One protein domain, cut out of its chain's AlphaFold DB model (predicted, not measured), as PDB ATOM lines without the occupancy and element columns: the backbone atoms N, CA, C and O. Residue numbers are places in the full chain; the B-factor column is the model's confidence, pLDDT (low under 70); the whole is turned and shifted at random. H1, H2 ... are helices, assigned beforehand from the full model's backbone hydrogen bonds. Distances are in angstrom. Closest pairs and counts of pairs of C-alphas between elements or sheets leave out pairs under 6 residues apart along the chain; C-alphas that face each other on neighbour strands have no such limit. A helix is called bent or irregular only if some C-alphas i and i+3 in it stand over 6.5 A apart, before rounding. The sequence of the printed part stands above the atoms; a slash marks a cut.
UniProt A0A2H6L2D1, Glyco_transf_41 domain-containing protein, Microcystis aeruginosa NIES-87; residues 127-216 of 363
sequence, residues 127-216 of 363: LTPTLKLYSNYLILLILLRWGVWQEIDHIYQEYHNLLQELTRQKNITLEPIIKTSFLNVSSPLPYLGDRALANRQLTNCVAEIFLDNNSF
ATOM      1  N   LEU A 127     157.897 124.360  90.380       89.38
ATOM      2  CA  LEU A 127     158.211 125.713  89.896       89.38
ATOM      3  C   LEU A 127     158.176 126.807  90.975       89.38
ATOM      4  O   LEU A 127     158.888 127.808  90.848       89.38
ATOM      5  N   THR A 128     157.367 126.643  92.021       94.62
ATOM      6  CA  THR A 128     157.201 127.654  93.075       94.62
ATOM      7  C   THR A 128     158.346 127.599  94.095       94.62
ATOM      8  O   THR A 128     158.950 126.540  94.284       94.62
ATOM      9  N   PRO A 129     158.675 128.707  94.788       95.31
ATOM     10  CA  PRO A 129     159.754 128.714  95.781       95.31
ATOM     11  C   PRO A 129     159.571 127.692  96.914       95.31
ATOM     12  O   PRO A 129     160.541 127.077  97.350       95.31
ATOM     13  N   THR A 130     158.335 127.480  97.368       96.25
ATOM     14  CA  THR A 130     157.971 126.519  98.421       96.25
ATOM     15  C   THR A 130     158.164 125.074  97.968       96.25
ATOM     16  O   THR A 130     158.772 124.287  98.692       96.25
ATOM     17  N   LEU A 131     157.730 124.736  96.751       95.94
ATOM     18  CA  LEU A 131     157.952 123.412  96.173       95.94
ATOM     19  C   LEU A 131     159.431 123.160  95.855       95.94
ATOM     20  O   LEU A 131     159.922 122.062  96.096       95.94
ATOM     21  N   LYS A 132     160.170 124.174  95.387       96.06
ATOM     22  CA  LYS A 132     161.626 124.076  95.191       96.06
ATOM     23  C   LYS A 132     162.348 123.798  96.503       96.06
ATOM     24  O   LYS A 132     163.135 122.857  96.567       96.06
ATOM     25  N   LEU A 133     162.027 124.549  97.560       97.25
ATOM     26  CA  LEU A 133     162.557 124.298  98.900       97.25
ATOM     27  C   LEU A 133     162.270 122.856  99.345       97.25
ATOM     28  O   LEU A 133     163.179 122.176  99.816       97.25
ATOM     29  N   TYR A 134     161.031 122.388  99.164       97.00
ATOM     30  CA  TYR A 134     160.632 121.030  99.532       97.00
ATOM     31  C   TYR A 134     161.402 119.962  98.746       97.00
ATOM     32  O   TYR A 134     161.931 119.023  99.334       97.00
ATOM     33  N   SER A 135     161.544 120.134  97.430       96.62
ATOM     34  CA  SER A 135     162.310 119.212  96.587       96.62
ATOM     35  C   SER A 135     163.793 119.161  96.977       96.62
ATOM     36  O   SER A 135     164.365 118.077  97.075       96.62
ATOM     37  N   ASN A 136     164.401 120.309  97.308       96.81
ATOM     38  CA  ASN A 136     165.780 120.355  97.791       96.81
ATOM     39  C   ASN A 136     165.909 119.674  99.165       96.81
ATOM     40  O   ASN A 136     166.896 118.987  99.410       96.81
ATOM     41  N   TYR A 137     164.907 119.811 100.042       96.62
ATOM     42  CA  TYR A 137     164.833 119.058 101.299       96.62
ATOM     43  C   TYR A 137     164.825 117.541 101.053       96.62
ATOM     44  O   TYR A 137     165.607 116.835 101.688       96.62
ATOM     45  N   LEU A 138     163.998 117.041 100.126       96.75
ATOM     46  CA  LEU A 138     163.950 115.610  99.804       96.75
ATOM     47  C   LEU A 138     165.304 115.106  99.294       96.75
ATOM     48  O   LEU A 138     165.787 114.078  99.761       96.75
ATOM     49  N   ILE A 139     165.954 115.856  98.401       97.69
ATOM     50  CA  ILE A 139     167.291 115.515  97.898       97.69
ATOM     51  C   ILE A 139     168.308 115.472  99.047       97.69
ATOM     52  O   ILE A 139     169.032 114.489  99.181       97.69
ATOM     53  N   LEU A 140     168.336 116.483  99.923       97.50
ATOM     54  CA  LEU A 140     169.231 116.492 101.088       97.50
ATOM     55  C   LEU A 140     168.971 115.310 102.022       97.50
ATOM     56  O   LEU A 140     169.921 114.700 102.501       97.50
ATOM     57  N   LEU A 141     167.705 114.962 102.263       95.50
ATOM     58  CA  LEU A 141     167.335 113.808 103.077       95.50
ATOM     59  C   LEU A 141     167.897 112.505 102.488       95.50
ATOM     60  O   LEU A 141     168.435 111.688 103.237       95.50
ATOM     61  N   ILE A 142     167.802 112.322 101.168       97.44
ATOM     62  CA  ILE A 142     168.349 111.155 100.460       97.44
ATOM     63  C   ILE A 142     169.873 111.130 100.581       97.44
ATOM     64  O   ILE A 142     170.429 110.127 101.022       97.44
ATOM     65  N   LEU A 143     170.550 112.238 100.258       97.12
ATOM     66  CA  LEU A 143     172.013 112.329 100.296       97.12
ATOM     67  C   LEU A 143     172.574 112.085 101.703       97.12
ATOM     68  O   LEU A 143     173.570 111.376 101.848       97.12
ATOM     69  N   LEU A 144     171.919 112.619 102.740       95.38
ATOM     70  CA  LEU A 144     172.294 112.407 104.141       95.38
ATOM     71  C   LEU A 144     172.114 110.946 104.570       95.38
ATOM     72  O   LEU A 144     172.975 110.408 105.262       95.38
ATOM     73  N   ARG A 145     171.023 110.290 104.153       94.31
ATOM     74  CA  ARG A 145     170.772 108.871 104.463       94.31
ATOM     75  C   ARG A 145     171.714 107.935 103.716       94.31
ATOM     76  O   ARG A 145     172.170 106.955 104.294       94.31
ATOM     77  N   TRP A 146     172.012 108.248 102.459       95.56
ATOM     78  CA  TRP A 146     172.930 107.472 101.631       95.56
ATOM     79  C   TRP A 146     174.400 107.704 102.021       95.56
ATOM     80  O   TRP A 146     175.248 106.834 101.838       95.56
ATOM     81  N   GLY A 147     174.717 108.866 102.599       94.56
ATOM     82  CA  GLY A 147     176.078 109.247 102.983       94.56
ATOM     83  C   GLY A 147     176.901 109.836 101.831       94.56
ATOM     84  O   GLY A 147     178.132 109.781 101.860       94.56
ATOM     85  N   VAL A 148     176.248 110.418 100.819       94.31
ATOM     86  CA  VAL A 148     176.900 111.020  99.642       94.31
ATOM     87  C   VAL A 148     177.203 112.496  99.906       94.31
ATOM     88  O   VAL A 148     176.594 113.408  99.353       94.31
ATOM     89  N   TRP A 149     178.171 112.743 100.790       91.56
ATOM     90  CA  TRP A 149     178.499 114.091 101.279       91.56
ATOM     91  C   TRP A 149     179.006 115.058 100.203       91.56
ATOM     92  O   TRP A 149     178.830 116.263 100.337       91.56
ATOM     93  N   GLN A 150     179.620 114.548  99.132       92.56
ATOM     94  CA  GLN A 150     180.220 115.379  98.077       92.56
ATOM     95  C   GLN A 150     179.176 116.181  97.284       92.56
ATOM     96  O   GLN A 150     179.483 117.258  96.782       92.56
ATOM     97  N   GLU A 151     177.941 115.682  97.213       91.00
ATOM     98  CA  GLU A 151     176.840 116.321  96.487       91.00
ATOM     99  C   GLU A 151     176.015 117.268  97.378       91.00
ATOM    100  O   GLU A 151     175.150 117.991  96.895       91.00
ATOM    101  N   ILE A 152     176.267 117.297  98.689       95.56
ATOM    102  CA  ILE A 152     175.427 118.051  99.628       95.56
ATOM    103  C   ILE A 152     175.607 119.560  99.475       95.56
ATOM    104  O   ILE A 152     174.616 120.287  99.504       95.56
ATOM    105  N   ASP A 153     176.839 120.045  99.296       93.31
ATOM    106  CA  ASP A 153     177.143 121.479  99.374       93.31
ATOM    107  C   ASP A 153     176.336 122.316  98.373       93.31
ATOM    108  O   ASP A 153     175.804 123.373  98.728       93.31
ATOM    109  N   HIS A 154     176.206 121.841  97.130       91.56
ATOM    110  CA  HIS A 154     175.503 122.584  96.086       91.56
ATOM    111  C   HIS A 154     173.991 122.645  96.351       91.56
ATOM    112  O   HIS A 154     173.390 123.716  96.242       91.56
ATOM    113  N   ILE A 155     173.380 121.529  96.771       96.19
ATOM    114  CA  ILE A 155     171.955 121.487  97.123       96.19
ATOM    115  C   ILE A 155     171.693 122.302  98.391       96.19
ATOM    116  O   ILE A 155     170.716 123.050  98.456       96.19
ATOM    117  N   TYR A 156     172.573 122.198  99.389       95.75
ATOM    118  CA  TYR A 156     172.438 122.909 100.654       95.75
ATOM    119  C   TYR A 156     172.454 124.423 100.462       95.75
ATOM    120  O   TYR A 156     171.632 125.108 101.063       95.75
ATOM    121  N   GLN A 157     173.331 124.959  99.610       95.19
ATOM    122  CA  GLN A 157     173.369 126.398  99.336       95.19
ATOM    123  C   GLN A 157     172.033 126.911  98.786       95.19
ATOM    124  O   GLN A 157     171.509 127.915  99.271       95.19
ATOM    125  N   GLU A 158     171.455 126.215  97.809       95.31
ATOM    126  CA  GLU A 158     170.168 126.597  97.228       95.31
ATOM    127  C   GLU A 158     169.020 126.451  98.232       95.31
ATOM    128  O   GLU A 158     168.241 127.386  98.424       95.31
ATOM    129  N   TYR A 159     168.950 125.308  98.921       97.19
ATOM    130  CA  TYR A 159     168.007 125.056 100.011       97.19
ATOM    131  C   TYR A 159     168.068 126.155 101.081       97.19
ATOM    132  O   TYR A 159     167.041 126.721 101.453       97.19
ATOM    133  N   HIS A 160     169.268 126.495 101.554       95.75
ATOM    134  CA  HIS A 160     169.463 127.452 102.634       95.75
ATOM    135  C   HIS A 160     169.071 128.867 102.204       95.75
ATOM    136  O   HIS A 160     168.422 129.581 102.969       95.75
ATOM    137  N   ASN A 161     169.403 129.263 100.971       95.81
ATOM    138  CA  ASN A 161     169.006 130.556 100.416       95.81
ATOM    139  C   ASN A 161     167.482 130.672 100.289       95.81
ATOM    140  O   ASN A 161     166.912 131.659 100.754       95.81
ATOM    141  N   LEU A 162     166.817 129.651  99.732       96.50
ATOM    142  CA  LEU A 162     165.354 129.613  99.619       96.50
ATOM    143  C   LEU A 162     164.683 129.645 100.994       96.50
ATOM    144  O   LEU A 162     163.726 130.389 101.202       96.50
ATOM    145  N   LEU A 163     165.205 128.880 101.954       96.44
ATOM    146  CA  LEU A 163     164.690 128.851 103.319       96.44
ATOM    147  C   LEU A 163     164.815 130.222 103.998       96.44
ATOM    148  O   LEU A 163     163.862 130.702 104.611       96.44
ATOM    149  N   GLN A 164     165.962 130.891 103.868       94.94
ATOM    150  CA  GLN A 164     166.152 132.246 104.393       94.94
ATOM    151  C   GLN A 164     165.257 133.284 103.710       94.94
ATOM    152  O   GLN A 164     164.799 134.226 104.353       94.94
ATOM    153  N   GLU A 165     165.040 133.161 102.402       95.12
ATOM    154  CA  GLU A 165     164.168 134.070 101.665       95.12
ATOM    155  C   GLU A 165     162.717 133.919 102.125       95.12
ATOM    156  O   GLU A 165     162.086 134.910 102.492       95.12
ATOM    157  N   LEU A 166     162.217 132.684 102.181       94.12
ATOM    158  CA  LEU A 166     160.853 132.381 102.604       94.12
ATOM    159  C   LEU A 166     160.605 132.807 104.055       94.12
ATOM    160  O   LEU A 166     159.607 133.461 104.340       94.12
ATOM    161  N   THR A 167     161.542 132.553 104.968       89.06
ATOM    162  CA  THR A 167     161.394 132.959 106.380       89.06
ATOM    163  C   THR A 167     161.372 134.481 106.594       89.06
ATOM    164  O   THR A 167     160.932 134.940 107.646       89.06
ATOM    165  N   ARG A 168     161.781 135.293 105.607       90.81
ATOM    166  CA  ARG A 168     161.642 136.766 105.637       90.81
ATOM    167  C   ARG A 168     160.305 137.262 105.082       90.81
ATOM    168  O   ARG A 168     159.958 138.429 105.289       90.81
ATOM    169  N   GLN A 169     159.577 136.425 104.350       90.62
ATOM    170  CA  GLN A 169     158.293 136.785 103.761       90.62
ATOM    171  C   GLN A 169     157.169 136.668 104.794       90.62
ATOM    172  O   GLN A 169     157.221 135.877 105.730       90.62
ATOM    173  N   LYS A 170     156.116 137.466 104.610       83.31
ATOM    174  CA  LYS A 170     154.872 137.347 105.378       83.31
ATOM    175  C   LYS A 170     153.814 136.671 104.513       83.31
ATOM    176  O   LYS A 170     153.757 136.943 103.319       83.31
ATOM    177  N   ASN A 171     152.932 135.885 105.132       86.94
ATOM    178  CA  ASN A 171     151.772 135.256 104.484       86.94
ATOM    179  C   ASN A 171     152.134 134.295 103.334       86.94
ATOM    180  O   ASN A 171     151.639 134.432 102.216       86.94
ATOM    181  N   ILE A 172     152.986 133.306 103.607       93.75
ATOM    182  CA  ILE A 172     153.275 132.232 102.646       93.75
ATOM    183  C   ILE A 172     152.055 131.321 102.518       93.75
ATOM    184  O   ILE A 172     151.508 130.877 103.526       93.75
ATOM    185  N   THR A 173     151.659 131.017 101.283       94.38
ATOM    186  CA  THR A 173     150.665 129.979 100.987       94.38
ATOM    187  C   THR A 173     151.378 128.722 100.517       94.38
ATOM    188  O   THR A 173     152.109 128.768  99.534       94.38
ATOM    189  N   LEU A 174     151.156 127.611 101.212       95.38
ATOM    190  CA  LEU A 174     151.690 126.303 100.852       95.38
ATOM    191  C   LEU A 174     150.741 125.558  99.912       95.38
ATOM    192  O   LEU A 174     149.516 125.572 100.086       95.38
ATOM    193  N   GLU A 175     151.318 124.847  98.954       95.00
ATOM    194  CA  GLU A 175     150.608 123.935  98.072       95.00
ATOM    195  C   GLU A 175     150.085 122.710  98.841       95.00
ATOM    196  O   GLU A 175     150.763 122.234  99.754       95.00
ATOM    197  N   PRO A 176     148.908 122.156  98.478       92.19
ATOM    198  CA  PRO A 176     148.283 121.056  99.218       92.19
ATOM    199  C   PRO A 176     149.201 119.868  99.517       92.19
ATOM    200  O   PRO A 176     149.146 119.339 100.621       92.19
ATOM    201  N   ILE A 177     150.067 119.501  98.569       91.00
ATOM    202  CA  ILE A 177     150.990 118.371  98.704       91.00
ATOM    203  C   ILE A 177     151.999 118.541  99.846       91.00
ATOM    204  O   ILE A 177     152.250 117.596 100.579       91.00
ATOM    205  N   ILE A 178     152.528 119.748 100.055       94.12
ATOM    206  CA  ILE A 178     153.548 119.982 101.086       94.12
ATOM    207  C   ILE A 178     152.958 120.451 102.412       94.12
ATOM    208  O   ILE A 178     153.672 120.511 103.405       94.12
ATOM    209  N   LYS A 179     151.669 120.811 102.473       93.06
ATOM    210  CA  LYS A 179     151.065 121.424 103.670       93.06
ATOM    211  C   LYS A 179     151.298 120.621 104.946       93.06
ATOM    212  O   LYS A 179     151.615 121.208 105.978       93.06
ATOM    213  N   THR A 180     151.139 119.306 104.879       90.56
ATOM    214  CA  THR A 180     151.185 118.415 106.048       90.56
ATOM    215  C   THR A 180     152.600 117.963 106.410       90.56
ATOM    216  O   THR A 180     152.823 117.522 107.536       90.56
ATOM    217  N   SER A 181     153.553 118.099 105.489       92.25
ATOM    218  CA  SER A 181     154.950 117.673 105.628       92.25
ATOM    219  C   SER A 181     155.939 118.840 105.686       92.25
ATOM    220  O   SER A 181     157.120 118.626 105.955       92.25
ATOM    221  N   PHE A 182     155.480 120.081 105.481       95.25
ATOM    222  CA  PHE A 182     156.345 121.260 105.391       95.25
ATOM    223  C   PHE A 182     157.214 121.459 106.628       95.25
ATOM    224  O   PHE A 182     158.323 121.963 106.524       95.25
ATOM    225  N   LEU A 183     156.748 121.029 107.800       94.06
ATOM    226  CA  LEU A 183     157.522 121.118 109.033       94.06
ATOM    227  C   LEU A 183     158.889 120.406 108.921       94.06
ATOM    228  O   LEU A 183     159.899 120.893 109.438       94.06
ATOM    229  N   ASN A 184     158.948 119.313 108.153       94.19
ATOM    230  CA  ASN A 184     160.142 118.494 107.967       94.19
ATOM    231  C   ASN A 184     161.209 119.163 107.105       94.19
ATOM    232  O   ASN A 184     162.347 118.695 107.107       94.19
ATOM    233  N   VAL A 185     160.902 120.261 106.400       95.69
ATOM    234  CA  VAL A 185     161.924 120.955 105.601       95.69
ATOM    235  C   VAL A 185     163.051 121.477 106.477       95.69
ATOM    236  O   VAL A 185     164.152 121.636 105.979       95.69
ATOM    237  N   SER A 186     162.813 121.704 107.772       94.38
ATOM    238  CA  SER A 186     163.844 122.080 108.748       94.38
ATOM    239  C   SER A 186     164.770 120.919 109.137       94.38
ATOM    240  O   SER A 186     165.831 121.147 109.721       94.38
ATOM    241  N   SER A 187     164.406 119.679 108.790       93.38
ATOM    242  CA  SER A 187     165.069 118.491 109.316       93.38
ATOM    243  C   SER A 187     166.560 118.332 108.966       93.38
ATOM    244  O   SER A 187     167.320 117.824 109.790       93.38
ATOM    245  N   PRO A 188     167.046 118.797 107.799       94.44
ATOM    246  CA  PRO A 188     168.465 118.696 107.473       94.44
ATOM    247  C   PRO A 188     169.356 119.648 108.286       94.44
ATOM    248  O   PRO A 188     170.554 119.401 108.401       94.44
ATOM    249  N   LEU A 189     168.811 120.732 108.856       93.38
ATOM    250  CA  LEU A 189     169.604 121.826 109.435       93.38
ATOM    251  C   LEU A 189     170.644 121.379 110.480       93.38
ATOM    252  O   LEU A 189     171.784 121.840 110.381       93.38
ATOM    253  N   PRO A 190     170.330 120.489 111.446       91.94
ATOM    254  CA  PRO A 190     171.308 120.058 112.447       91.94
ATOM    255  C   PRO A 190     172.466 119.232 111.867       91.94
ATOM    256  O   PRO A 190     173.522 119.151 112.485       91.94
ATOM    257  N   TYR A 191     172.289 118.634 110.685       91.75
ATOM    258  CA  TYR A 191     173.296 117.787 110.038       91.75
ATOM    259  C   TYR A 191     174.244 118.565 109.119       91.75
ATOM    260  O   TYR A 191     175.312 118.065 108.773       91.75
ATOM    261  N   LEU A 192     173.861 119.779 108.711       91.00
ATOM    262  CA  LEU A 192     174.554 120.565 107.681       91.00
ATOM    263  C   LEU A 192     175.433 121.688 108.258       91.00
ATOM    264  O   LEU A 192     176.010 122.484 107.517       91.00
ATOM    265  N   GLY A 193     175.554 121.757 109.586       85.75
ATOM    266  CA  GLY A 193     176.507 122.625 110.269       85.75
ATOM    267  C   GLY A 193     176.138 122.923 111.719       85.75
ATOM    268  O   GLY A 193     174.968 122.919 112.103       85.75
ATOM    269  N   ASP A 194     177.152 123.259 112.518       88.38
ATOM    270  CA  ASP A 194     176.987 123.628 113.926       88.38
ATOM    271  C   ASP A 194     176.548 125.095 114.070       88.38
ATOM    272  O   ASP A 194     177.343 126.015 114.275       88.38
ATOM    273  N   ARG A 195     175.255 125.339 113.837       89.94
ATOM    274  CA  ARG A 195     174.641 126.677 113.889       89.94
ATOM    275  C   ARG A 195     173.340 126.652 114.682       89.94
ATOM    276  O   ARG A 195     172.331 127.183 114.224       89.94
ATOM    277  N   ALA A 196     173.362 126.047 115.870       88.25
ATOM    278  CA  ALA A 196     172.171 125.765 116.678       88.25
ATOM    279  C   ALA A 196     171.205 126.960 116.810       88.25
ATOM    280  O   ALA A 196     170.017 126.827 116.518       88.25
ATOM    281  N   LEU A 197     171.704 128.154 117.160       89.81
ATOM    282  CA  LEU A 197     170.859 129.347 117.317       89.81
ATOM    283  C   LEU A 197     170.189 129.780 116.002       89.81
ATOM    284  O   LEU A 197     168.996 130.082 115.986       89.81
ATOM    285  N   ALA A 198     170.940 129.797 114.898       90.56
ATOM    286  CA  ALA A 198     170.406 130.172 113.589       90.56
ATOM    287  C   ALA A 198     169.413 129.118 113.073       90.56
ATOM    288  O   ALA A 198     168.333 129.462 112.595       90.56
ATOM    289  N   ASN A 199     169.737 127.834 113.244       92.44
ATOM    290  CA  ASN A 199     168.861 126.720 112.892       92.44
ATOM    291  C   ASN A 199     167.551 126.777 113.683       92.44
ATOM    292  O   ASN A 199     166.481 126.547 113.119       92.44
ATOM    293  N   ARG A 200     167.611 127.154 114.968       92.06
ATOM    294  CA  ARG A 200     166.419 127.299 115.806       92.06
ATOM    295  C   ARG A 200     165.491 128.401 115.308       92.06
ATOM    296  O   ARG A 200     164.284 128.190 115.257       92.06
ATOM    297  N   GLN A 201     166.038 129.552 114.914       92.50
ATOM    298  CA  GLN A 201     165.247 130.645 114.340       92.50
ATOM    299  C   GLN A 201     164.531 130.202 113.059       92.50
ATOM    300  O   GLN A 201     163.325 130.404 112.936       92.50
ATOM    301  N   LEU A 202     165.244 129.530 112.149       93.88
ATOM    302  CA  LEU A 202     164.657 129.006 110.911       93.88
ATOM    303  C   LEU A 202     163.574 127.953 111.189       93.88
ATOM    304  O   LEU A 202     162.499 128.016 110.598       93.88
ATOM    305  N   THR A 203     163.831 127.029 112.117       94.44
ATOM    306  CA  THR A 203     162.884 125.969 112.507       94.44
ATOM    307  C   THR A 203     161.588 126.555 113.068       94.44
ATOM    308  O   THR A 203     160.504 126.137 112.668       94.44
ATOM    309  N   ASN A 204     161.674 127.575 113.927       93.69
ATOM    310  CA  ASN A 204     160.489 128.253 114.459       93.69
ATOM    311  C   ASN A 204     159.680 128.946 113.350       93.69
ATOM    312  O   ASN A 204     158.461 128.811 113.314       93.69
ATOM    313  N   CYS A 205     160.335 129.635 112.408       94.75
ATOM    314  CA  CYS A 205     159.635 130.264 111.286       94.75
ATOM    315  C   CYS A 205     158.957 129.230 110.367       94.75
ATOM    316  O   CYS A 205     157.834 129.447 109.916       94.75
ATOM    317  N   VAL A 206     159.601 128.086 110.110       95.81
ATOM    318  CA  VAL A 206     158.984 126.964 109.377       95.81
ATOM    319  C   VAL A 206     157.739 126.457 110.110       95.81
ATOM    320  O   VAL A 206     156.703 126.239 109.478       95.81
ATOM    321  N   ALA A 207     157.813 126.314 111.435       94.50
ATOM    322  CA  ALA A 207     156.688 125.892 112.258       94.50
ATOM    323  C   ALA A 207     155.519 126.892 112.225       94.50
ATOM    324  O   ALA A 207     154.365 126.477 112.130       94.50
ATOM    325  N   GLU A 208     155.794 128.198 112.231       92.94
ATOM    326  CA  GLU A 208     154.773 129.241 112.060       92.94
ATOM    327  C   GLU A 208     154.076 129.139 110.695       92.94
ATOM    328  O   GLU A 208     152.846 129.100 110.636       92.94
ATOM    329  N   ILE A 209     154.843 129.000 109.603       94.25
ATOM    330  CA  ILE A 209     154.294 128.823 108.246       94.25
ATOM    331  C   ILE A 209     153.404 127.573 108.184       94.25
ATOM    332  O   ILE A 209     152.308 127.619 107.616       94.25
ATOM    333  N   PHE A 210     153.853 126.465 108.778       94.25
ATOM    334  CA  PHE A 210     153.089 125.222 108.860       94.25
ATOM    335  C   PHE A 210     151.759 125.411 109.610       94.25
ATOM    336  O   PHE A 210     150.709 124.999 109.108       94.25
ATOM    337  N   LEU A 211     151.775 126.066 110.775       92.19
ATOM    338  CA  LEU A 211     150.572 126.332 111.573       92.19
ATOM    339  C   LEU A 211     149.570 127.223 110.824       92.19
ATOM    340  O   LEU A 211     148.371 126.927 110.800       92.19
ATOM    341  N   ASP A 212     150.054 128.283 110.175       91.19
ATOM    342  CA  ASP A 212     149.208 129.221 109.437       91.19
ATOM    343  C   ASP A 212     148.497 128.573 108.246       91.19
ATOM    344  O   ASP A 212     147.327 128.872 107.990       91.19
ATOM    345  N   ASN A 213     149.169 127.656 107.550       92.69
ATOM    346  CA  ASN A 213     148.660 127.037 106.324       92.69
ATOM    347  C   ASN A 213     147.704 125.864 106.543       92.69
ATOM    348  O   ASN A 213     146.930 125.528 105.638       92.69
ATOM    349  N   ASN A 214     147.738 125.259 107.728       87.19
ATOM    350  CA  ASN A 214     146.873 124.137 108.085       87.19
ATOM    351  C   ASN A 214     145.682 124.546 108.963       87.19
ATOM    352  O   ASN A 214     144.858 123.709 109.316       87.19
ATOM    353  N   SER A 215     145.535 125.841 109.272       73.06
ATOM    354  CA  SER A 215     144.385 126.373 110.018       73.06
ATOM    355  C   SER A 215     144.153 125.687 111.373       73.06
ATOM    356  O   SER A 215     143.025 125.634 111.857       73.06
ATOM    357  N   PHE A 216     145.219 125.246 112.050       71.00
ATOM    358  CA  PHE A 216     145.177 124.717 113.423       71.00
ATOM    359  C   PHE A 216     144.904 125.811 114.482       71.00
ATOM    360  O   PHE A 216     145.327 125.726 115.631       71.00
TER     361      PHE A 216
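What this domain is: This is residues 127 to 216 of the 363 residues of the protein "Glyco_transf_41 domain-containing protein" of Microcystis aeruginosa NIES-87 (UniProt A0A2H6L2D1). H2, the longest helix, folds back along H1 in a long helical hairpin, and a third long helix, H4, is set steeply against the last part of H2. The short helix H3 sits between H1 and H4, which do not reach each other. The printed part has 90 residues with four named helices, H1, H2, H3 and H4 along the chain, and no named strand; the class is all helix. It is compact, with a radius of gyration of the C-alphas of 12.6 A and spans of 38 by 28 by 19 A.

Where its parts are: H2 is residues 149 to 168, 28.6 A long, with a kink of 34 degrees near residue 156; it is only just irregular, C-alphas 150 and 153 being 7.0 A apart. H1 is residues 129 to 146, 25.7 A long, and begins at C-alpha 129 (159.754, 128.714, 95.781). H4 is residues 196 to 214, 26.8 A long, and ends at C-alpha 214 (146.873, 124.137, 108.085). H3, residues 182 to 186, is 8.3 A long; it is neither bent nor irregular, but only just: C-alphas 183 and 186 are 6.4 A apart.

How they stand to each other: H2 and H1 touch as a hairpin at a shallow tilt of 31 degrees, opposite ways; their closest C-alphas, of Tyr 159 and Leu 133, are 5.6 A apart. H2, with residues 163 to 167 alone, touches residues 202 to 206 of H4 at a steep tilt of 60 degrees, the same way; the closest C-alphas, of Thr 167 and Cys 205, are 5.9 A apart. H3 touches H4, the closest C-alphas being those of Ser 186 and Thr 203 at 5.5 A. H3 also touches H1, at its residues 133 to 137 alone, with the closest C-alphas, of Val 185 and Tyr 137, 5.5 A apart. H1 and H4 are apart, as are H2 and H3. Every O i to N i+4 pair is within hydrogen-bond range in H1 and H4, against 12 of 16 in H2 and 0 of 1 in H3, where 2 of 2 O i to N i+3 pairs are.

The domain as a whole: The C-alphas of Gln 150 and Phe 216, the two farthest apart, are 39.4 A from each other. The printed part has no cut. The link from H2 to H3, residues 169 to 181, is long; that from H1 to H2 is tight and that from H3 to H4 short. The mean pLDDT of the printed part is 93.1, and no printed residue is under 70.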